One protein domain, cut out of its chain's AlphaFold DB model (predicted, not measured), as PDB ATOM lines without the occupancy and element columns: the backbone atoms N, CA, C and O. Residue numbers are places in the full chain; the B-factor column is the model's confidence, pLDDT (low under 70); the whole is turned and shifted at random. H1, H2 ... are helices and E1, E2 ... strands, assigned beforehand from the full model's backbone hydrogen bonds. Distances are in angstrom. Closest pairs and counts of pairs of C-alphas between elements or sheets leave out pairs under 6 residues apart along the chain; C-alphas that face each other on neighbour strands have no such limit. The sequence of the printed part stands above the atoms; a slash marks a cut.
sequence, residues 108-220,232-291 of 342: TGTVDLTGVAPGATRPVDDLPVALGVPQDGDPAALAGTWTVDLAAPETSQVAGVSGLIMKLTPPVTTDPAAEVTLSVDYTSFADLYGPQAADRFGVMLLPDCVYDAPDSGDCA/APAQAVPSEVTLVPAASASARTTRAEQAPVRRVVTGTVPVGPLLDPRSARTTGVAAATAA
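AT A GLANCE: This is residues 108 to 220 and 232 to 291 of the 342 residues of an uncharacterized protein of Micromonospora rifamycinica (UniProt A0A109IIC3). Two sheets lie partly face to face as a sandwich, their strands crossed at 56 degrees: a strongly twisted sheet of five strands and a smaller one of three. Short helices sit round its margins, and at the end of the printed part residues 285 to 291 of H5 stick out from the body. The printed part has 173 residues, under half of them in named elements, which run E1 E2 E3 H1 E4 H2 E5 E6 H3 E7 E8 H4 H5; the class is mixed, helices and strands. Both sheets are antiparallel, in the orders E2 E3 E6 E8 E7 and E1 E4 E5. The whole is compact, with a radius of gyration of the C-alphas of 15.9 A and spans of 44 by 38 by 33 A.

IN THESE COORDINATES: Begin in the large sheet with E8, residues 261 to 270: find C-alpha 261 at (118.040, 77.095, 19.204) and go 28.6 A to C-alpha 270. Its companions are E6, residues 179 to 185, 19.8 A; E7, residues 239 to 245, 18.9 A; E3, residues 129 to 132; and E2, residues 121 to 123. For the small sheet, find C-alpha 108 at (134.431, 58.552, 14.014), where E1 runs to residue 112; E4 is residues 145 to 150, 16.4 A, and E5 residues 166 to 169. The helices are H1, residues 139 to 142; H2, 153 to 158; H3, 209 to 212; H4, 272 to 275; and H5, 280 to 291, 17.3 A, ending at (137.033, 69.988, 48.545).

HOW THE PARTS SIT: Look first at E6 and E8, where N 182 and O 267 are 2.8 A apart, within hydrogen-bond range. E7 and E8 form a hairpin, with N 242 and O 264 at 2.8 A. On the other side of E6, E3 has N 130 and O 183 at 2.8 A, and E3 forms a hairpin with E2, with N 122 and O 131 at 2.7 A. In the small sheet, N 109 and O 148 of E1 and E4 are 2.9 A apart, and N 149 and O 167 of E4 and E5 2.9 A. H1 only grazes the large sheet, and H3 only grazes the small one. H4 is only just on the small sheet, with 5 pairs of C-alphas within 10 A, and only grazes it. H2 and H3 are close but not clearly touching, their closest C-alphas, of Thr 155 and Tyr 211, 7.9 A apart; so are H4 and H5, with Pro 273 and Ala 280 at 4.9 A. In H2 every O i to N i+4 pair is within hydrogen-bond range, in H5 4 of 8; H1, H3 and H4 are too short for such a pair.

THE WHOLE: The two C-alphas farthest apart, those of Gln 258 and Thr 289, are 46.8 A apart. Residues 221 to 231 are not printed, and C-alphas 220 and 232 are 12.1 A apart across that cut. The links E6 to H3 and E7 to E8 are long. Confidence is under 70 at residues 216 to 218, 220, 232, 252 to 258 and 276 to 291.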
ATOM      1  N   THR A 108     133.099  58.036  13.691       94.94
ATOM      2  CA  THR A 108     134.431  58.552  14.014       94.94
ATOM      3  C   THR A 108     134.684  59.819  13.213       94.94
ATOM      4  O   THR A 108     134.438  59.870  12.011       94.94
ATOM      5  N   GLY A 109     135.236  60.833  13.872       94.62
ATOM      6  CA  GLY A 109     135.583  62.098  13.243       94.62
ATOM      7  C   GLY A 109     136.952  62.599  13.673       94.62
ATOM      8  O   GLY A 109     137.519  62.178  14.684       94.62
ATOM      9  N   THR A 110     137.488  63.526  12.895       96.25
ATOM     10  CA  THR A 110     138.772  64.171  13.143       96.25
ATOM     11  C   THR A 110     138.638  65.686  13.142       96.25
ATOM     12  O   THR A 110     137.758  66.269  12.512       96.25
ATOM     13  N   VAL A 111     139.518  66.356  13.882       96.25
ATOM     14  CA  VAL A 111     139.596  67.817  13.884       96.25
ATOM     15  C   VAL A 111     141.035  68.269  14.067       96.25
ATOM     16  O   VAL A 111     141.763  67.754  14.911       96.25
ATOM     17  N   ASP A 112     141.460  69.247  13.274       96.12
ATOM     18  CA  ASP A 112     142.754  69.901  13.454       96.12
ATOM     19  C   ASP A 112     142.589  71.158  14.316       96.12
ATOM     20  O   ASP A 112     141.896  72.106  13.926       96.12
ATOM     21  N   LEU A 113     143.237  71.172  15.484       95.62
ATOM     22  CA  LEU A 113     143.244  72.314  16.404       95.62
ATOM     23  C   LEU A 113     144.414  73.278  16.159       95.62
ATOM     24  O   LEU A 113     144.561  74.282  16.859       95.62
ATOM     25  N   THR A 114     145.226  73.036  15.128       94.31
ATOM     26  CA  THR A 114     146.327  73.928  14.761       94.31
ATOM     27  C   THR A 114     145.809  75.327  14.410       94.31
ATOM     28  O   THR A 114     144.953  75.513  13.537       94.31
ATOM     29  N   GLY A 115     146.344  76.331  15.110       91.25
ATOM     30  CA  GLY A 115     146.001  77.740  14.909       91.25
ATOM     31  C   GLY A 115     144.609  78.143  15.408       91.25
ATOM     32  O   GLY A 115     144.123  79.210  15.031       91.25
ATOM     33  N   VAL A 116     143.948  77.318  16.224       94.19
ATOM     34  CA  VAL A 116     142.692  77.697  16.888       94.19
ATOM     35  C   VAL A 116     142.984  78.725  17.981       94.19
ATOM     36  O   VAL A 116     143.885  78.544  18.791       94.19
ATOM     37  N   ALA A 117     142.246  79.833  17.995       93.94
ATOM     38  CA  ALA A 117     142.420  80.866  19.012       93.94
ATOM     39  C   ALA A 117     141.897  80.399  20.390       93.94
ATOM     40  O   ALA A 117     140.959  79.601  20.439       93.94
ATOM     41  N   PRO A 118     142.431  80.924  21.506       94.50
ATOM     42  CA  PRO A 118     141.855  80.694  22.830       94.50
ATOM     43  C   PRO A 118     140.373  81.086  22.875       94.50
ATOM     44  O   PRO A 118     139.979  82.123  22.337       94.50
ATOM     45  N   GLY A 119     139.547  80.243  23.492       92.12
ATOM     46  CA  GLY A 119     138.093  80.409  23.558       92.12
ATOM     47  C   GLY A 119     137.351  80.043  22.268       92.12
ATOM     48  O   GLY A 119     136.124  80.106  22.240       92.12
ATOM     49  N   ALA A 120     138.059  79.652  21.203       92.81
ATOM     50  CA  ALA A 120     137.449  79.179  19.970       92.81
ATOM     51  C   ALA A 120     137.400  77.646  19.920       92.81
ATOM     52  O   ALA A 120     138.277  76.940  20.421       92.81
ATOM     53  N   THR A 121     136.369  77.138  19.252       93.88
ATOM     54  CA  THR A 121     136.120  75.708  19.030       93.88
ATOM     55  C   THR A 121     135.941  75.433  17.542       93.88
ATOM     56  O   THR A 121     135.427  76.285  16.815       93.88
ATOM     57  N   ARG A 122     136.311  74.235  17.095       94.81
ATOM     58  CA  ARG A 122     136.066  73.714  15.749       94.81
ATOM     59  C   ARG A 122     135.181  72.462  15.813       94.81
ATOM     60  O   ARG A 122     135.401  71.625  16.691       94.81
ATOM     61  N   PRO A 123     134.202  72.319  14.903       94.81
ATOM     62  CA  PRO A 123     133.404  71.101  14.800       94.81
ATOM     63  C   PRO A 123     134.277  69.910  14.401       94.81
ATOM     64  O   PRO A 123     135.180  70.057  13.575       94.81
ATOM     65  N   VAL A 124     133.961  68.742  14.953       94.69
ATOM     66  CA  VAL A 124     134.565  67.464  14.574       94.69
ATOM     67  C   VAL A 124     133.730  66.856  13.454       94.69
ATOM     68  O   VAL A 124     132.668  66.306  13.719       94.69
ATOM     69  N   ASP A 125     134.192  66.994  12.210       91.50
ATOM     70  CA  ASP A 125     133.488  66.523  11.009       91.50
ATOM     71  C   ASP A 125     131.960  66.759  11.071       91.50
ATOM     72  O   ASP A 125     131.543  67.913  11.241       91.50
ATOM     73  N   ASP A 126     131.156  65.698  10.943       88.19
ATOM     74  CA  ASP A 126     129.686  65.714  11.008       88.19
ATOM     75  C   ASP A 126     129.135  65.194  12.355       88.19
ATOM     76  O   ASP A 126     127.933  64.946  12.500       88.19
ATOM     77  N   LEU A 127     130.006  65.023  13.356       92.00
ATOM     78  CA  LEU A 127     129.611  64.606  14.698       92.00
ATOM     79  C   LEU A 127     128.936  65.758  15.460       92.00
ATOM     80  O   LEU A 127     129.295  66.926  15.284       92.00
ATOM     81  N   PRO A 128     128.063  65.451  16.443       92.56
ATOM     82  CA  PRO A 128     127.505  66.439  17.371       92.56
ATOM     83  C   PRO A 128     128.536  67.022  18.355       92.56
ATOM     84  O   PRO A 128     128.166  67.514  19.417       92.56
ATOM     85  N   VAL A 129     129.828  66.971  18.031       94.56
ATOM     86  CA  VAL A 129     130.946  67.302  18.913       94.56
ATOM     87  C   VAL A 129     131.796  68.409  18.289       94.56
ATOM     88  O   VAL A 129     132.041  68.437  17.084       94.56
ATOM     89  N   ALA A 130     132.276  69.327  19.119       95.88
ATOM     90  CA  ALA A 130     133.277  70.322  18.768       95.88
ATOM     91  C   ALA A 130     134.382  70.350  19.829       95.88
ATOM     92  O   ALA A 130     134.102  70.259  21.026       95.88
ATOM     93  N   LEU A 131     135.630  70.508  19.384       96.56
ATOM     94  CA  LEU A 131     136.804  70.631  20.249       96.56
ATOM     95  C   LEU A 131     137.450  72.003  20.084       96.56
ATOM     96  O   LEU A 131     137.406  72.598  19.009       96.56
ATOM     97  N   GLY A 132     138.067  72.523  21.136       95.31
ATOM     98  CA  GLY A 132     138.685  73.840  21.091       95.31
ATOM     99  C   GLY A 132     139.695  74.100  22.184       95.31
ATOM    100  O   GLY A 132     139.976  73.250  23.028       95.31
ATOM    101  N   VAL A 133     140.219  75.318  22.167       95.44
ATOM    102  CA  VAL A 133     141.167  75.795  23.171       95.44
ATOM    103  C   VAL A 133     140.378  76.536  24.255       95.44
ATOM    104  O   VAL A 133     139.577  77.415  23.915       95.44
ATOM    105  N   PRO A 134     140.565  76.231  25.550       93.56
ATOM    106  CA  PRO A 134     139.992  77.027  26.633       93.56
ATOM    107  C   PRO A 134     140.405  78.497  26.534       93.56
ATOM    108  O   PRO A 134     141.438  78.825  25.953       93.56
ATOM    109  N   GLN A 135     139.609  79.402  27.104       91.69
ATOM    110  CA  GLN A 135     139.873  80.843  27.008       91.69
ATOM    111  C   GLN A 135     141.247  81.240  27.576       91.69
ATOM    112  O   GLN A 135     141.911  82.102  27.006       91.69
ATOM    113  N   ASP A 136     141.683  80.569  28.645       89.69
ATOM    114  CA  ASP A 136     142.975  80.793  29.303       89.69
ATOM    115  C   ASP A 136     144.034  79.726  28.931       89.69
ATOM    116  O   ASP A 136     145.087  79.645  29.563       89.69
ATOM    117  N   GLY A 137     143.754  78.885  27.925       89.12
ATOM    118  CA  GLY A 137     144.629  77.793  27.485       89.12
ATOM    119  C   GLY A 137     145.663  78.212  26.434       89.12
ATOM    120  O   GLY A 137     145.487  79.212  25.736       89.12
ATOM    121  N   ASP A 138     146.732  77.422  26.291       91.94
ATOM    122  CA  ASP A 138     147.738  77.600  25.237       91.94
ATOM    123  C   ASP A 138     147.346  76.826  23.960       91.94
ATOM    124  O   ASP A 138     147.328  75.592  23.974       91.94
ATOM    125  N   PRO A 139     147.072  77.505  22.829       92.62
ATOM    126  CA  PRO A 139     146.785  76.844  21.559       92.62
ATOM    127  C   PRO A 139     147.895  75.924  21.055       92.62
ATOM    128  O   PRO A 139     147.611  74.928  20.393       92.62
ATOM    129  N   ALA A 140     149.161  76.258  21.324       92.75
ATOM    130  CA  ALA A 140     150.289  75.469  20.841       92.75
ATOM    131  C   ALA A 140     150.367  74.109  21.548       92.75
ATOM    132  O   ALA A 140     150.768  73.123  20.931       92.75
ATOM    133  N   ALA A 141     149.919  74.046  22.804       93.25
ATOM    134  CA  ALA A 141     149.886  72.832  23.610       93.25
ATOM    135  C   ALA A 141     148.846  71.803  23.122       93.25
ATOM    136  O   ALA A 141     148.983  70.616  23.414       93.25
ATOM    137  N   LEU A 142     147.832  72.248  22.367       93.88
ATOM    138  CA  LEU A 142     146.744  71.418  21.826       93.88
ATOM    139  C   LEU A 142     146.827  71.206  20.306       93.88
ATOM    140  O   LEU A 142     145.944  70.570  19.725       93.88
ATOM    141  N   ALA A 143     147.847  71.766  19.650       93.75
ATOM    142  CA  ALA A 143     147.959  71.758  18.199       93.75
ATOM    143  C   ALA A 143     148.115  70.337  17.628       93.75
ATOM    144  O   ALA A 143     148.787  69.476  18.200       93.75
ATOM    145  N   GLY A 144     147.532  70.127  16.446       94.31
ATOM    146  CA  GLY A 144     147.539  68.860  15.723       94.31
ATOM    147  C   GLY A 144     146.145  68.273  15.513       94.31
ATOM    148  O   GLY A 144     145.124  68.873  15.861       94.31
ATOM    149  N   THR A 145     146.121  67.082  14.915       96.38
ATOM    150  CA  THR A 145     144.894  66.349  14.594       96.38
ATOM    151  C   THR A 145     144.446  65.498  15.773       96.38
ATOM    152  O   THR A 145     145.182  64.627  16.234       96.38
ATOM    153  N   TRP A 146     143.222  65.744  16.221       97.06
ATOM    154  CA  TRP A 146     142.511  64.980  17.233       97.06
ATOM    155  C   TRP A 146     141.520  64.038  16.567       97.06
ATOM    156  O   TRP A 146     140.875  64.419  15.588       97.06
ATOM    157  N   THR A 147     141.362  62.846  17.135       96.38
ATOM    158  CA  THR A 147     140.332  61.886  16.723       96.38
ATOM    159  C   THR A 147     139.296  61.750  17.828       96.38
ATOM    160  O   THR A 147     139.646  61.694  19.010       96.38
ATOM    161  N   VAL A 148     138.026  61.700  17.441       96.56
ATOM    162  CA  VAL A 148     136.897  61.438  18.333       96.56
ATOM    163  C   VAL A 148     136.148  60.224  17.815       96.56
ATOM    164  O   VAL A 148     135.656  60.242  16.689       96.56
ATOM    165  N   ASP A 149     136.034  59.203  18.653       94.88
ATOM    166  CA  ASP A 149     135.203  58.034  18.392       94.88
ATOM    167  C   ASP A 149     133.946  58.125  19.256       94.88
ATOM    168  O   ASP A 149     134.028  58.265  20.479       94.88
ATOM    169  N   LEU A 150     132.776  58.093  18.623       94.25
ATOM    170  CA  LEU A 150     131.485  58.152  19.297       94.25
ATOM    171  C   LEU A 150     130.866  56.755  19.334       94.25
ATOM    172  O   LEU A 150     130.653  56.144  18.287       94.25
ATOM    173  N   ALA A 151     130.535  56.263  20.528       92.69
ATOM    174  CA  ALA A 151     129.924  54.949  20.700       92.69
ATOM    175  C   ALA A 151     128.451  54.938  20.263       92.69
ATOM    176  O   ALA A 151     127.739  55.944  20.358       92.69
ATOM    177  N   ALA A 152     127.958  53.763  19.863       91.06
ATOM    178  CA  ALA A 152     126.537  53.563  19.609       91.06
ATOM    179  C   ALA A 152     125.695  53.801  20.884       91.06
ATOM    180  O   ALA A 152     126.158  53.497  21.994       91.06
ATOM    181  N   PRO A 153     124.443  54.283  20.759       90.31
ATOM    182  CA  PRO A 153     123.534  54.430  21.895       90.31
ATOM    183  C   PRO A 153     123.381  53.152  22.730       90.31
ATOM    184  O   PRO A 153     123.334  53.214  23.957       90.31
ATOM    185  N   GLU A 154     123.361  51.984  22.088       87.12
ATOM    186  CA  GLU A 154     123.234  50.680  22.746       87.12
ATOM    187  C   GLU A 154     124.460  50.361  23.608       87.12
ATOM    188  O   GLU A 154     124.316  49.818  24.699       87.12
ATOM    189  N   THR A 155     125.659  50.756  23.166       86.62
ATOM    190  CA  THR A 155     126.895  50.579  23.953       86.62
ATOM    191  C   THR A 155     126.847  51.423  25.223       86.62
ATOM    192  O   THR A 155     127.208  50.953  26.298       86.62
ATOM    193  N   SER A 156     126.316  52.644  25.121       86.50
ATOM    194  CA  SER A 156     126.150  53.524  26.283       86.50
ATOM    195  C   SER A 156     125.159  52.945  27.296       86.50
ATOM    196  O   SER A 156     125.407  52.977  28.499       86.50
ATOM    197  N   GLN A 157     124.074  52.335  26.809       85.50
ATOM    198  CA  GLN A 157     123.087  51.659  27.652       85.50
ATOM    199  C   GLN A 157     123.652  50.413  28.342       85.50
ATOM    200  O   GLN A 157     123.401  50.223  29.530       85.50
ATOM    201  N   VAL A 158     124.432  49.591  27.629       82.94
ATOM    202  CA  VAL A 158     125.119  48.419  28.205       82.94
ATOM    203  C   VAL A 158     126.095  48.851  29.297       82.94
ATOM    204  O   VAL A 158     126.083  48.285  30.384       82.94
ATOM    205  N   ALA A 159     126.845  49.932  29.069       80.38
ATOM    206  CA  ALA A 159     127.740  50.525  30.060       80.38
ATOM    207  C   ALA A 159     127.015  51.219  31.238       80.38
ATOM    208  O   ALA A 159     127.666  51.794  32.112       80.38
ATOM    209  N   GLY A 160     125.676  51.229  31.262       81.12
ATOM    210  CA  GLY A 160     124.885  51.895  32.299       81.12
ATOM    211  C   GLY A 160     124.978  53.425  32.270       81.12
ATOM    212  O   GLY A 160     124.612  54.086  33.245       81.12
ATOM    213  N   VAL A 161     125.454  54.011  31.169       84.12
ATOM    214  CA  VAL A 161     125.606  55.459  31.005       84.12
ATOM    215  C   VAL A 161     124.356  56.036  30.349       84.12
ATOM    216  O   VAL A 161     123.981  55.699  29.226       84.12
ATOM    217  N   SER A 162     123.704  56.958  31.058       82.94
ATOM    218  CA  SER A 162     122.591  57.747  30.520       82.94
ATOM    219  C   SER A 162     123.132  58.957  29.764       82.94
ATOM    220  O   SER A 162     123.262  60.046  30.320       82.94
ATOM    221  N   GLY A 163     123.502  58.745  28.506       86.62
ATOM    222  CA  GLY A 163     124.065  59.769  27.638       86.62
ATOM    223  C   GLY A 163     124.992  59.158  26.601       86.62
ATOM    224  O   GLY A 163     125.007  57.946  26.409       86.62
ATOM    225  N   LEU A 164     125.761  60.012  25.939       90.69
ATOM    226  CA  LEU A 164     126.743  59.595  24.947       90.69
ATOM    227  C   LEU A 164     128.096  59.273  25.590       90.69
ATOM    228  O   LEU A 164     128.568  59.996  26.467       90.69
ATOM    229  N   ILE A 165     128.739  58.214  25.109       92.44
ATOM    230  CA  ILE A 165     130.126  57.891  25.443       92.44
ATOM    231  C   ILE A 165     130.986  58.170  24.213       92.44
ATOM    232  O   ILE A 165     130.666  57.731  23.109       92.44
ATOM    233  N   MET A 166     132.086  58.892  24.410       93.94
ATOM    234  CA  MET A 166     133.074  59.157  23.370       93.94
ATOM    235  C   MET A 166     134.491  58.887  23.870       93.94
ATOM    236  O   MET A 166     134.772  59.043  25.061       93.94
ATOM    237  N   LYS A 167     135.383  58.545  22.944       93.69
ATOM    238  CA  LYS A 167     136.822  58.418  23.168       93.69
ATOM    239  C   LYS A 167     137.538  59.545  22.432       93.69
ATOM    240  O   LYS A 167     137.351  59.737  21.235       93.69
ATOM    241  N   LEU A 168     138.335  60.312  23.170       94.44
ATOM    242  CA  LEU A 168     139.149  61.404  22.641       94.44
ATOM    243  C   LEU A 168     140.590  60.910  22.515       94.44
ATOM    244  O   LEU A 168     141.196  60.551  23.524       94.44
ATOM    245  N   THR A 169     141.144  60.929  21.306       94.06
ATOM    246  CA  THR A 169     142.539  60.554  21.048       94.06
ATOM    247  C   THR A 169     143.346  61.805  20.682       94.06
ATOM    248  O   THR A 169     143.195  62.316  19.565       94.06
ATOM    249  N   PRO A 170     144.192  62.325  21.596       94.00
ATOM    250  CA  PRO A 170     145.057  63.465  21.313       94.00
ATOM    251  C   PRO A 170     146.189  63.094  20.341       94.00
ATOM    252  O   PRO A 170     146.642  61.945  20.337       94.00
ATOM    253  N   PRO A 171     146.748  64.058  19.586       93.00
ATOM    254  CA  PRO A 171     148.012  63.849  18.895       93.00
ATOM    255  C   PRO A 171     149.159  63.640  19.897       93.00
ATOM    256  O   PRO A 171     149.168  64.205  20.991       93.00
ATOM    257  N   VAL A 172     150.183  62.876  19.505       87.06
ATOM    258  CA  VAL A 172     151.338  62.529  20.367       87.06
ATOM    259  C   VAL A 172     152.152  63.734  20.855       87.06
ATOM    260  O   VAL A 172     152.948  63.612  21.779       87.06
ATOM    261  N   THR A 173     151.984  64.886  20.209       86.00
ATOM    262  CA  THR A 173     152.652  66.150  20.535       86.00
ATOM    263  C   THR A 173     151.904  66.984  21.570       86.00
ATOM    264  O   THR A 173     152.413  68.032  21.957       86.00
ATOM    265  N   THR A 174     150.709  66.558  21.991       91.62
ATOM    266  CA  THR A 174     149.881  67.305  22.946       91.62
ATOM    267  C   THR A 174     150.543  67.342  24.316       91.62
ATOM    268  O   THR A 174     151.016  66.315  24.810       91.62
ATOM    269  N   ASP A 175     150.542  68.510  24.955       91.75
ATOM    270  CA  ASP A 175     151.033  68.639  26.325       91.75
ATOM    271  C   ASP A 175     150.086  67.903  27.302       91.75
ATOM    272  O   ASP A 175     148.893  68.220  27.355       91.75
ATOM    273  N   PRO A 176     150.574  66.941  28.111       90.44
ATOM    274  CA  PRO A 176     149.755  66.248  29.106       90.44
ATOM    275  C   PRO A 176     149.194  67.160  30.208       90.44
ATOM    276  O   PRO A 176     148.245  66.768  30.888       90.44
ATOM    277  N   ALA A 177     149.765  68.347  30.422       90.94
ATOM    278  CA  ALA A 177     149.272  69.320  31.394       90.94
ATOM    279  C   ALA A 177     148.184  70.250  30.827       90.94
ATOM    280  O   ALA A 177     147.618  71.038  31.584       90.94
ATOM    281  N   ALA A 178     147.894  70.181  29.524       93.19
ATOM    282  CA  ALA A 178     146.882  71.020  28.897       93.19
ATOM    283  C   ALA A 178     145.451  70.546  29.200       93.19
ATOM    284  O   ALA A 178     145.202  69.416  29.632       93.19
ATOM    285  N   GLU A 179     144.495  71.426  28.917       94.25
ATOM    286  CA  GLU A 179     143.064  71.149  28.968       94.25
ATOM    287  C   GLU A 179     142.437  71.504  27.619       94.25
ATOM    288  O   GLU A 179     142.812  72.506  27.016       94.25
ATOM    289  N   VAL A 180     141.480  70.708  27.148       95.50
ATOM    290  CA  VAL A 180     140.759  70.919  25.887       95.50
ATOM    291  C   VAL A 180     139.302  71.285  26.174       95.50
ATOM    292  O   VAL A 180     138.663  70.699  27.047       95.50
ATOM    293  N   THR A 181     138.752  72.254  25.445       96.06
ATOM    294  CA  THR A 181     137.317  72.561  25.511       96.06
ATOM    295  C   THR A 181     136.553  71.544  24.675       96.06
ATOM    296  O   THR A 181     136.813  71.414  23.481       96.06
ATOM    297  N   LEU A 182     135.589  70.865  25.286       96.00
ATOM    298  CA  LEU A 182     134.651  69.955  24.642       96.00
ATOM    299  C   LEU A 182     133.265  70.598  24.628       96.00
ATOM    300  O   LEU A 182     132.764  70.979  25.682       96.00
ATOM    301  N   SER A 183     132.629  70.657  23.463       94.69
ATOM    302  CA  SER A 183     131.235  71.078  23.311       94.69
ATOM    303  C   SER A 183     130.440  70.000  22.586       94.69
ATOM    304  O   SER A 183     130.884  69.507  21.551       94.69
ATOM    305  N   VAL A 184     129.260  69.659  23.096       94.06
ATOM    306  CA  VAL A 184     128.374  68.655  22.497       94.06
ATOM    307  C   VAL A 184     126.989  69.244  22.274       94.06
ATOM    308  O   VAL A 184     126.353  69.703  23.222       94.06
ATOM    309  N   ASP A 185     126.524  69.225  21.026       93.12
ATOM    310  CA  ASP A 185     125.153  69.577  20.657       93.12
ATOM    311  C   ASP A 185     124.254  68.349  20.811       93.12
ATOM    312  O   ASP A 185     124.324  67.398  20.037       93.12
ATOM    313  N   TYR A 186     123.391  68.386  21.820       91.31
ATOM    314  CA  TYR A 186     122.475  67.293  22.129       91.31
ATOM    315  C   TYR A 186     121.024  67.609  21.756       91.31
ATOM    316  O   TYR A 186     120.091  66.946  22.208       91.31
ATOM    317  N   THR A 187     120.811  68.620  20.908       91.19
ATOM    318  CA  THR A 187     119.476  69.112  20.545       91.19
ATOM    319  C   THR A 187     118.568  68.022  19.980       91.19
ATOM    320  O   THR A 187     117.380  68.040  20.277       91.19
ATOM    321  N   SER A 188     119.090  67.072  19.192       89.06
ATOM    322  CA  SER A 188     118.264  66.033  18.555       89.06
ATOM    323  C   SER A 188     117.758  64.961  19.522       89.06
ATOM    324  O   SER A 188     116.746  64.323  19.239       89.06
ATOM    325  N   PHE A 189     118.436  64.773  20.659       89.44
ATOM    326  CA  PHE A 189     118.146  63.713  21.629       89.44
ATOM    327  C   PHE A 189     117.874  64.223  23.052       89.44
ATOM    328  O   PHE A 189     117.876  63.441  24.003       89.44
ATOM    329  N   ALA A 190     117.629  65.525  23.222       89.19
ATOM    330  CA  ALA A 190     117.408  66.142  24.528       89.19
ATOM    331  C   ALA A 190     116.251  65.503  25.320       89.19
ATOM    332  O   ALA A 190     116.319  65.427  26.546       89.19
ATOM    333  N   ASP A 191     115.232  64.990  24.632       89.44
ATOM    334  CA  ASP A 191     114.042  64.415  25.255       89.44
ATOM    335  C   ASP A 191     114.147  62.892  25.461       89.44
ATOM    336  O   ASP A 191     113.250  62.310  26.074       89.44
ATOM    337  N   LEU A 192     115.233  62.230  25.015       88.12
ATOM    338  CA  LEU A 192     115.414  60.774  25.177       88.12
ATOM    339  C   LEU A 192     115.329  60.320  26.640       88.12
ATOM    340  O   LEU A 192     114.852  59.224  26.921       88.12
ATOM    341  N   TYR A 193     115.776  61.168  27.565       84.06
ATOM    342  CA  TYR A 193     115.787  60.888  29.004       84.06
ATOM    343  C   TYR A 193     114.748  61.726  29.769       84.06
ATOM    344  O   TYR A 193     114.769  61.800  30.998       84.06
ATOM    345  N   GLY A 194     113.820  62.345  29.036       84.62
ATOM    346  CA  GLY A 194     112.786  63.226  29.560       84.62
ATOM    347  C   GLY A 194     113.210  64.699  29.653       84.62
ATOM    348  O   GLY A 194     114.399  65.023  29.716       84.62
ATOM    349  N   PRO A 195     112.233  65.620  29.733       79.69
ATOM    350  CA  PRO A 195     112.465  67.058  29.582       79.69
ATOM    351  C   PRO A 195     113.364  67.654  30.670       79.69
ATOM    352  O   PRO A 195     114.082  68.616  30.424       79.69
ATOM    353  N   GLN A 196     113.342  67.086  31.881       81.88
ATOM    354  CA  GLN A 196     114.149  67.566  33.009       81.88
ATOM    355  C   GLN A 196     115.576  67.006  33.021       81.88
ATOM    356  O   GLN A 196     116.430  67.539  33.732       81.88
ATOM    357  N   ALA A 197     115.842  65.925  32.283       82.81
ATOM    358  CA  ALA A 197     117.183  65.357  32.194       82.81
ATOM    359  C   ALA A 197     118.087  66.214  31.298       82.81
ATOM    360  O   ALA A 197     119.264  66.383  31.610       82.81
ATOM    361  N   ALA A 198     117.513  66.825  30.256       81.81
ATOM    362  CA  ALA A 198     118.214  67.690  29.309       81.81
ATOM    363  C   ALA A 198     119.005  68.826  29.974       81.81
ATOM    364  O   ALA A 198     120.090  69.172  29.512       81.81
ATOM    365  N   ASP A 199     118.486  69.403  31.059       85.38
ATOM    366  CA  ASP A 199     119.125  70.514  31.778       85.38
ATOM    367  C   ASP A 199     120.169  70.038  32.806       85.38
ATOM    368  O   ASP A 199     120.812  70.848  33.473       85.38
ATOM    369  N   ARG A 200     120.328  68.719  32.963       86.62
ATOM    370  CA  ARG A 200     121.269  68.090  33.901       86.62
ATOM    371  C   ARG A 200     122.393  67.326  33.222       86.62
ATOM    372  O   ARG A 200     123.177  66.682  33.918       86.62
ATOM    373  N   PHE A 201     122.489  67.389  31.896       89.62
ATOM    374  CA  PHE A 201     123.646  66.829  31.220       89.62
ATOM    375  C   PHE A 201     124.922  67.532  31.668       89.62
ATOM    376  O   PHE A 201     124.974  68.750  31.834       89.62
ATOM    377  N   GLY A 202     125.956  66.728  31.866       91.56
ATOM    378  CA  GLY A 202     127.278  67.183  32.246       91.56
ATOM    379  C   GLY A 202     128.335  66.267  31.659       91.56
ATOM    380  O   GLY A 202     128.032  65.177  31.169       91.56
ATOM    381  N   VAL A 203     129.581  66.726  31.696       93.38
ATOM    382  CA  VAL A 203     130.717  65.974  31.164       93.38
ATOM    383  C   VAL A 203     131.358  65.160  32.285       93.38
ATOM    384  O   VAL A 203     131.658  65.674  33.363       93.38
ATOM    385  N   MET A 204     131.584  63.875  32.021       92.62
ATOM    386  CA  MET A 204     132.232  62.946  32.942       92.62
ATOM    387  C   MET A 204     133.428  62.297  32.245       92.62
ATOM    388  O   MET A 204     133.309  61.811  31.123       92.62
ATOM    389  N   LEU A 205     134.569  62.256  32.923       91.25
ATOM    390  CA  LEU A 205     135.722  61.450  32.532       91.25
ATOM    391  C   LEU A 205     135.496  60.019  33.004       91.25
ATOM    392  O   LEU A 205     135.377  59.767  34.208       91.25
ATOM    393  N   LEU A 206     135.451  59.098  32.050       88.62
ATOM    394  CA  LEU A 206     135.282  57.673  32.294       88.62
ATOM    395  C   LEU A 206     136.610  56.933  32.069       88.62
ATOM    396  O   LEU A 206     137.442  57.384  31.280       88.62
ATOM    397  N   PRO A 207     136.826  55.798  32.751       83.44
ATOM    398  CA  PRO A 207     137.913  54.876  32.437       83.44
ATOM    399  C   PRO A 207     137.819  54.359  31.000       83.44
ATOM    400  O   PRO A 207     136.725  54.098  30.506       83.44
ATOM    401  N   ASP A 208     138.968  54.119  30.370       80.12
ATOM    402  CA  ASP A 208     139.046  53.650  28.976       80.12
ATOM    403  C   ASP A 208     138.287  52.328  28.746       80.12
ATOM    404  O   ASP A 208     137.624  52.148  27.726       80.12
ATOM    405  N   CYS A 209     138.281  51.434  29.745       81.44
ATOM    406  CA  CYS A 209     137.562  50.161  29.657       81.44
ATOM    407  C   CYS A 209     136.043  50.314  29.482       81.44
ATOM    408  O   CYS A 209     135.417  49.390  28.977       81.44
ATOM    409  N   VAL A 210     135.451  51.465  29.831       84.88
ATOM    410  CA  VAL A 210     134.009  51.703  29.651       84.88
ATOM    411  C   VAL A 210     133.646  51.802  28.168       84.88
ATOM    412  O   VAL A 210     132.551  51.402  27.781       84.88
ATOM    413  N   TYR A 211     134.557  52.314  27.334       84.06
ATOM    414  CA  TYR A 211     134.327  52.447  25.896       84.06
ATOM    415  C   TYR A 211     134.547  51.118  25.164       84.06
ATOM    416  O   TYR A 211     133.698  50.689  24.387       84.06
ATOM    417  N   ASP A 212     135.677  50.453  25.425       81.31
ATOM    418  CA  ASP A 212     136.099  49.278  24.651       81.31
ATOM    419  C   ASP A 212     135.501  47.957  25.172       81.31
ATOM    420  O   ASP A 212     135.313  47.011  24.406       81.31
ATOM    421  N   ALA A 213     135.246  47.854  26.480       77.50
ATOM    422  CA  ALA A 213     134.946  46.585  27.137       77.50
ATOM    423  C   ALA A 213     134.165  46.758  28.463       77.50
ATOM    424  O   ALA A 213     134.659  46.329  29.508       77.50
ATOM    425  N   PRO A 214     132.951  47.345  28.453       74.38
ATOM    426  CA  PRO A 214     132.230  47.705  29.680       74.38
ATOM    427  C   PRO A 214     131.911  46.505  30.586       74.38
ATOM    428  O   PRO A 214     131.942  46.638  31.804       74.38
ATOM    429  N   ASP A 215     131.688  45.323  30.006       71.94
ATOM    430  CA  ASP A 215     131.311  44.107  30.743       71.94
ATOM    431  C   ASP A 215     132.508  43.207  31.110       71.94
ATOM    432  O   ASP A 215     132.329  42.068  31.547       71.94
ATOM    433  N   SER A 216     133.749  43.647  30.868       65.56
ATOM    434  CA  SER A 216     134.933  42.801  31.074       65.56
ATOM    435  C   SER A 216     136.167  43.582  31.542       65.56
ATOM    436  O   SER A 216     136.225  44.808  31.496       65.56
ATOM    437  N   GLY A 217     137.186  42.862  32.023       67.62
ATOM    438  CA  GLY A 217     138.449  43.464  32.459       67.62
ATOM    439  C   GLY A 217     138.296  44.380  33.676       67.62
ATOM    440  O   GLY A 217     137.539  44.072  34.593       67.62
ATOM    441  N   ASP A 218     139.022  45.501  33.675       65.19
ATOM    442  CA  ASP A 218     139.058  46.462  34.789       65.19
ATOM    443  C   ASP A 218     137.698  47.135  35.058       65.19
ATOM    444  O   ASP A 218     137.532  47.726  36.119       65.19
ATOM    445  N   CYS A 219     136.739  47.058  34.125       71.50
ATOM    446  CA  CYS A 219     135.392  47.625  34.258       71.50
ATOM    447  C   CYS A 219     134.322  46.602  34.673       71.50
ATOM    448  O   CYS A 219     133.195  47.002  34.953       71.50
ATOM    449  N   ALA A 220     134.655  45.311  34.756       67.94
ATOM    450  CA  ALA A 220     133.704  44.303  35.203       67.94
ATOM    451  C   ALA A 220     133.456  44.393  36.713       67.94
ATOM    452  O   ALA A 220     134.391  44.506  37.512       67.94
ATOM    453  N   ALA A 232     139.191  53.235  37.946       67.25
ATOM    454  CA  ALA A 232     139.202  54.587  38.497       67.25
ATOM    455  C   ALA A 232     137.758  55.131  38.513       67.25
ATOM    456  O   ALA A 232     137.022  54.915  37.550       67.25
ATOM    457  N   PRO A 233     137.311  55.791  39.594       70.06
ATOM    458  CA  PRO A 233     135.951  56.301  39.636       70.06
ATOM    459  C   PRO A 233     135.760  57.344  38.535       70.06
ATOM    460  O   PRO A 233     136.672  58.124  38.252       70.06
ATOM    461  N   ALA A 234     134.562  57.377  37.950       83.38
ATOM    462  CA  ALA A 234     134.182  58.432  37.022       83.38
ATOM    463  C   ALA A 234     134.395  59.805  37.678       83.38
ATOM    464  O   ALA A 234     133.973  60.033  38.818       83.38
ATOM    465  N   GLN A 235     135.047  60.717  36.966       87.50
ATOM    466  CA  GLN A 235     135.355  62.049  37.474       87.50
ATOM    467  C   GLN A 235     134.472  63.083  36.782       87.50
ATOM    468  O   GLN A 235     134.498  63.217  35.562       87.50
ATOM    469  N   ALA A 236     133.717  63.845  37.571       89.38
ATOM    470  CA  ALA A 236     132.959  64.973  37.050       89.38
ATOM    471  C   ALA A 236     133.898  66.081  36.567       89.38
ATOM    472  O   ALA A 236     134.850  66.454  37.260       89.38
ATOM    473  N   VAL A 237     133.596  66.605  35.386       90.19
ATOM    474  CA  VAL A 237     134.287  67.736  34.778       90.19
ATOM    475  C   VAL A 237     133.404  68.976  34.928       90.19
ATOM    476  O   VAL A 237     132.186  68.863  34.790       90.19
ATOM    477  N   PRO A 238     133.969  70.164  35.214       87.44
ATOM    478  CA  PRO A 238     133.208  71.404  35.147       87.44
ATOM    479  C   PRO A 238     132.567  71.553  33.765       87.44
ATOM    480  O   PRO A 238     133.268  71.600  32.752       87.44
ATOM    481  N   SER A 239     131.238  71.596  33.732       92.88
ATOM    482  CA  SER A 239     130.472  71.719  32.498       92.88
ATOM    483  C   SER A 239     129.239  72.586  32.690       92.88
ATOM    484  O   SER A 239     128.632  72.578  33.762       92.88
ATOM    485  N   GLU A 240     128.844  73.281  31.633       92.25
ATOM    486  CA  GLU A 240     127.675  74.148  31.598       92.25
ATOM    487  C   GLU A 240     126.799  73.806  30.394       92.25
ATOM    488  O   GLU A 240     127.289  73.554  29.293       92.25
ATOM    489  N   VAL A 241     125.488  73.803  30.621       92.06
ATOM    490  CA  VAL A 241     124.478  73.679  29.575       92.06
ATOM    491  C   VAL A 241     124.052  75.075  29.148       92.06
ATOM    492  O   VAL A 241     123.623  75.881  29.973       92.06
ATOM    493  N   THR A 242     124.112  75.342  27.849       91.19
ATOM    494  CA  THR A 242     123.705  76.620  27.270       91.19
ATOM    495  C   THR A 242     122.738  76.426  26.110       91.19
ATOM    496  O   THR A 242     122.790  75.444  25.364       91.19
ATOM    497  N   LEU A 243     121.828  77.390  25.967       90.50
ATOM    498  CA  LEU A 243     120.967  77.528  24.800       90.50
ATOM    499  C   LEU A 243     121.597  78.555  23.868       90.50
ATOM    500  O   LEU A 243     121.660  79.738  24.204       90.50
ATOM    501  N   VAL A 244     122.058  78.110  22.704       89.69
ATOM    502  CA  VAL A 244     122.710  78.981  21.721       89.69
ATOM    503  C   VAL A 244     121.873  79.070  20.447       89.69
ATOM    504  O   VAL A 244     121.258  78.082  20.046       89.69
ATOM    505  N   PRO A 245     121.823  80.229  19.771       88.75
ATOM    506  CA  PRO A 245     121.236  80.306  18.438       88.75
ATOM    507  C   PRO A 245     121.907  79.304  17.494       88.75
ATOM    508  O   PRO A 245     123.124  79.129  17.550       88.75
ATOM    509  N   ALA A 246     121.145  78.686  16.589       82.94
ATOM    510  CA  ALA A 246     121.682  77.676  15.670       82.94
ATOM    511  C   ALA A 246     122.877  78.160  14.838       82.94
ATOM    512  O   ALA A 246     123.827  77.414  14.639       82.94
ATOM    513  N   ALA A 247     122.868  79.430  14.429       79.56
ATOM    514  CA  ALA A 247     123.964  80.052  13.687       79.56
ATOM    515  C   ALA A 247     125.256  80.242  14.509       79.56
ATOM    516  O   ALA A 247     126.307  80.519  13.941       79.56
ATOM    517  N   SER A 248     125.174  80.144  15.836       78.56
ATOM    518  CA  SER A 248     126.291  80.343  16.768       78.56
ATOM    519  C   SER A 248     126.778  79.040  17.397       78.56
ATOM    520  O   SER A 248     127.719  79.064  18.186       78.56
ATOM    521  N   ALA A 249     126.141  77.913  17.084       79.19
ATOM    522  CA  ALA A 249     126.532  76.622  17.616       79.19
ATOM    523  C   ALA A 249     127.798  76.102  16.931       79.19
ATOM    524  O   ALA A 249     127.907  76.096  15.707       79.19
ATOM    525  N   SER A 250     128.754  75.660  17.744       76.06
ATOM    526  CA  SER A 250     130.068  75.227  17.268       76.06
ATOM    527  C   SER A 250     130.076  73.836  16.642       76.06
ATOM    528  O   SER A 250     130.911  73.566  15.782       76.06
ATOM    529  N   ALA A 251     129.205  72.941  17.112       77.69
ATOM    530  CA  ALA A 251     129.084  71.580  16.605       77.69
ATOM    531  C   ALA A 251     128.149  71.554  15.390       77.69
ATOM    532  O   ALA A 251     127.134  72.252  15.361       77.69
ATOM    533  N   ARG A 252     128.498  70.751  14.380       69.75
ATOM    534  CA  ARG A 252     127.682  70.589  13.175       69.75
ATOM    535  C   ARG A 252     126.776  69.383  13.358       69.75
ATOM    536  O   ARG A 252     127.248  68.258  13.414       69.75
ATOM    537  N   THR A 253     125.468  69.616  13.428       65.75
ATOM    538  CA  THR A 253     124.472  68.543  13.429       65.75
ATOM    539  C   THR A 253     123.516  68.740  12.255       65.75
ATOM    540  O   THR A 253     122.642  69.606  12.272       65.75
ATOM    541  N   THR A 254     123.658  67.920  11.213       62.56
ATOM    542  CA  THR A 254     122.681  67.875  10.101       62.56
ATOM    543  C   THR A 254     121.297  67.473  10.616       62.56
ATOM    544  O   THR A 254     120.263  67.972  10.183       62.56
ATOM    545  N   ARG A 255     121.281  66.614  11.636       64.38
ATOM    546  CA  ARG A 255     120.075  66.046  12.235       64.38
ATOM    547  C   ARG A 255     119.193  67.054  12.958       64.38
ATOM    548  O   ARG A 255     117.988  66.858  13.053       64.38
ATOM    549  N   ALA A 256     119.768  68.145  13.442       61.69
ATOM    550  CA  ALA A 256     118.993  69.165  14.112       61.69
ATOM    551  C   ALA A 256     118.927  70.461  13.282       61.69
ATOM    552  O   ALA A 256     118.357  71.436  13.756       61.69
ATOM    553  N   GLU A 257     119.443  70.511  12.049       62.97
ATOM    554  CA  GLU A 257     119.663  71.707  11.205       62.97
ATOM    555  C   GLU A 257     118.502  72.729  11.171       62.97
ATOM    556  O   GLU A 257     118.740  73.929  11.077       62.97
ATOM    557  N   GLN A 258     117.258  72.283  11.367       64.62
ATOM    558  CA  GLN A 258     116.048  73.116  11.360       64.62
ATOM    559  C   GLN A 258     115.663  73.754  12.713       64.62
ATOM    560  O   GLN A 258     114.780  74.612  12.751       64.62
ATOM    561  N   ALA A 259     116.284  73.366  13.831       76.81
ATOM    562  CA  ALA A 259     115.972  73.929  15.146       76.81
ATOM    563  C   ALA A 259     116.572  75.343  15.292       76.81
ATOM    564  O   ALA A 259     117.768  75.512  15.064       76.81
ATOM    565  N   PRO A 260     115.794  76.362  15.715       82.38
ATOM    566  CA  PRO A 260     116.286  77.740  15.830       82.38
ATOM    567  C   PRO A 260     117.279  77.937  16.988       82.38
ATOM    568  O   PRO A 260     118.104  78.853  16.961       82.38
ATOM    569  N   VAL A 261     117.203  77.075  18.003       88.88
ATOM    570  CA  VAL A 261     118.040  77.095  19.204       88.88
ATOM    571  C   VAL A 261     118.651  75.712  19.391       88.88
ATOM    572  O   VAL A 261     117.963  74.705  19.224       88.88
ATOM    573  N   ARG A 262     119.936  75.675  19.751       89.31
ATOM    574  CA  ARG A 262     120.665  74.468  20.137       89.31
ATOM    575  C   ARG A 262     120.826  74.383  21.633       89.31
ATOM    576  O   ARG A 262     121.096  75.389  22.284       89.31
ATOM    577  N   ARG A 263     120.747  73.164  22.142       91.31
ATOM    578  CA  ARG A 263     121.172  72.792  23.485       91.31
ATOM    579  C   ARG A 263     122.591  72.243  23.399       91.31
ATOM    580  O   ARG A 263     122.814  71.215  22.763       91.31
ATOM    581  N   VAL A 264     123.535  72.950  24.012       92.38
ATOM    582  CA  VAL A 264     124.955  72.595  23.981       92.38
ATOM    583  C   VAL A 264     125.466  72.442  25.403       92.38
ATOM    584  O   VAL A 264     125.279  73.336  26.226       92.38
ATOM    585  N   VAL A 265     126.118  71.317  25.688       94.06
ATOM    586  CA  VAL A 265     126.896  71.135  26.916       94.06
ATOM    587  C   VAL A 265     128.362  71.389  26.600       94.06
ATOM    588  O   VAL A 265     128.907  70.792  25.674       94.06
ATOM    589  N   THR A 266     128.995  72.281  27.353       94.12
ATOM    590  CA  THR A 266     130.411  72.623  27.195       94.12
ATOM    591  C   THR A 266     131.156  72.319  28.483       94.12
ATOM    592  O   THR A 266     130.682  72.674  29.557       94.12
ATOM    593  N   GLY A 267     132.317  71.676  28.395       93.88
ATOM    594  CA  GLY A 267     133.179  71.388  29.538       93.88
ATOM    595  C   GLY A 267     134.663  71.418  29.180       93.88
ATOM    596  O   GLY A 267     135.034  71.399  28.008       93.88
ATOM    597  N   THR A 268     135.512  71.466  30.203       94.31
ATOM    598  CA  THR A 268     136.973  71.569  30.047       94.31
ATOM    599  C   THR A 268     137.650  70.277  30.488       94.31
ATOM    600  O   THR A 268     137.692  69.962  31.673       94.31
ATOM    601  N   VAL A 269     138.165  69.508  29.534       94.44
ATOM    602  CA  VAL A 269     138.675  68.152  29.751       94.44
ATOM    603  C   VAL A 269     140.205  68.176  29.892       94.44
ATOM    604  O   VAL A 269     140.885  68.642  28.979       94.44
ATOM    605  N   PRO A 270     140.787  67.663  30.989       93.44
ATOM    606  CA  PRO A 270     142.235  67.547  31.136       93.44
ATOM    607  C   PRO A 270     142.811  66.489  30.184       93.44
ATOM    608  O   PRO A 270     142.274  65.387  30.076       93.44
ATOM    609  N   VAL A 271     143.938  66.798  29.536       91.75
ATOM    610  CA  VAL A 271     144.580  65.913  28.549       91.75
ATOM    611  C   VAL A 271     145.358  64.771  29.201       91.75
ATOM    612  O   VAL A 271     145.380  63.664  28.671       91.75
ATOM    613  N   GLY A 272     145.972  64.997  30.364       88.06
ATOM    614  CA  GLY A 272     146.794  63.991  31.049       88.06
ATOM    615  C   GLY A 272     146.118  62.617  31.199       88.06
ATOM    616  O   GLY A 272     146.714  61.617  30.796       88.06
ATOM    617  N   PRO A 273     144.867  62.542  31.702       85.06
ATOM    618  CA  PRO A 273     144.096  61.297  31.762       85.06
ATOM    619  C   PRO A 273     143.828  60.617  30.409       85.06
ATOM    620  O   PRO A 273     143.632  59.407  30.392       85.06
ATOM    621  N   LEU A 274     143.813  61.369  29.300       85.50
ATOM    622  CA  LEU A 274     143.584  60.842  27.947       85.50
ATOM    623  C   LEU A 274     144.839  60.177  27.367       85.50
ATOM    624  O   LEU A 274     144.739  59.232  26.592       85.50
ATOM    625  N   LEU A 275     146.024  60.674  27.735       83.38
ATOM    626  CA  LEU A 275     147.308  60.133  27.278       83.38
ATOM    627  C   LEU A 275     147.772  58.937  28.115       83.38
ATOM    628  O   LEU A 275     148.424  58.031  27.596       83.38
ATOM    629  N   ASP A 276     147.449  58.934  29.411       69.12
ATOM    630  CA  ASP A 276     147.724  57.814  30.304       69.12
ATOM    631  C   ASP A 276     146.554  57.580  31.277       69.12
ATOM    632  O   ASP A 276     146.447  58.265  32.304       69.12
ATOM    633  N   PRO A 277     145.712  56.558  31.039       57.53
ATOM    634  CA  PRO A 277     144.593  56.245  31.924       57.53
ATOM    635  C   PRO A 277     145.047  55.820  33.335       57.53
ATOM    636  O   PRO A 277     144.246  55.820  34.273       57.53
ATOM    637  N   ARG A 278     146.336  55.496  33.546       51.56
ATOM    638  CA  ARG A 278     146.890  55.217  34.883       51.56
ATOM    639  C   ARG A 278     147.217  56.490  35.667       51.56
ATOM    640  O   ARG A 278     147.199  56.452  36.900       51.56
ATOM    641  N   SER A 279     147.455  57.613  34.990       49.75
ATOM    642  CA  SER A 279     147.790  58.900  35.612       49.75
ATOM    643  C   SER A 279     146.586  59.566  36.298       49.75
ATOM    644  O   SER A 279     146.754  60.191  37.349       49.75
ATOM    645  N   ALA A 280     145.356  59.317  35.823       50.28
ATOM    646  CA  ALA A 280     144.104  59.758  36.463       50.28
ATOM    647  C   ALA A 280     143.971  59.314  37.940       50.28
ATOM    648  O   ALA A 280     143.301  59.952  38.755       50.28
ATOM    649  N   ARG A 281     144.669  58.237  38.319       48.03
ATOM    650  CA  ARG A 281     144.661  57.659  39.670       48.03
ATOM    651  C   ARG A 281     145.384  58.530  40.712       48.03
ATOM    652  O   ARG A 281     145.147  58.368  41.906       48.03
ATOM    653  N   THR A 282     146.252  59.455  40.286       43.28
ATOM    654  CA  THR A 282     147.068  60.291  41.194       43.28
ATOM    655  C   THR A 282     146.479  61.675  41.475       43.28
ATOM    656  O   THR A 282     146.631  62.190  42.585       43.28
ATOM    657  N   THR A 283     145.725  62.255  40.542       47.47
ATOM    658  CA  THR A 283     145.086  63.577  40.690       47.47
ATOM    659  C   THR A 283     143.866  63.565  41.619       47.47
ATOM    660  O   THR A 283     143.605  64.556  42.308       47.47
ATOM    661  N   GLY A 284     143.159  62.433  41.734       42.38
ATOM    662  CA  GLY A 284     141.977  62.295  42.599       42.38
ATOM    663  C   GLY A 284     142.248  62.489  44.101       42.38
ATOM    664  O   GLY A 284     141.383  62.968  44.837       42.38
ATOM    665  N   VAL A 285     143.466  62.197  44.573       43.28
ATOM    666  CA  VAL A 285     143.822  62.303  46.004       43.28
ATOM    667  C   VAL A 285     144.065  63.764  46.429       43.28
ATOM    668  O   VAL A 285     143.756  64.146  47.564       43.28
ATOM    669  N   ALA A 286     144.550  64.611  45.515       41.47
ATOM    670  CA  ALA A 286     144.808  66.030  45.774       41.47
ATOM    671  C   ALA A 286     143.533  66.895  45.678       41.47
ATOM    672  O   ALA A 286     143.335  67.807  46.484       41.47
ATOM    673  N   ALA A 287     142.615  66.579  44.758       42.72
ATOM    674  CA  ALA A 287     141.347  67.303  44.626       42.72
ATOM    675  C   ALA A 287     140.376  67.013  45.793       42.72
ATOM    676  O   ALA A 287     139.727  67.923  46.318       42.72
ATOM    677  N   ALA A 288     140.338  65.766  46.285       41.72
ATOM    678  CA  ALA A 288     139.479  65.370  47.406       41.72
ATOM    679  C   ALA A 288     139.861  66.042  48.744       41.72
ATOM    680  O   ALA A 288     139.006  66.249  49.612       41.72
ATOM    681  N   THR A 289     141.129  66.427  48.921       42.00
ATOM    682  CA  THR A 289     141.597  67.147  50.118       42.00
ATOM    683  C   THR A 289     141.314  68.653  50.060       42.00
ATOM    684  O   THR A 289     141.062  69.255  51.107       42.00
ATOM    685  N   ALA A 290     141.256  69.254  48.867       38.50
ATOM    686  CA  ALA A 290     140.838  70.648  48.688       38.50
ATOM    687  C   ALA A 290     139.323  70.831  48.911       38.50
ATOM    688  O   ALA A 290     138.914  71.720  49.658       38.50
ATOM    689  N   ALA A 291     138.490  69.929  48.377       44.28
ATOM    690  CA  ALA A 291     137.033  69.988  48.545       44.28
ATOM    691  C   ALA A 291     136.579  69.784  50.007       44.28
ATOM    692  O   ALA A 291     135.630  70.420  50.468       44.28
TER     693      ALA A 291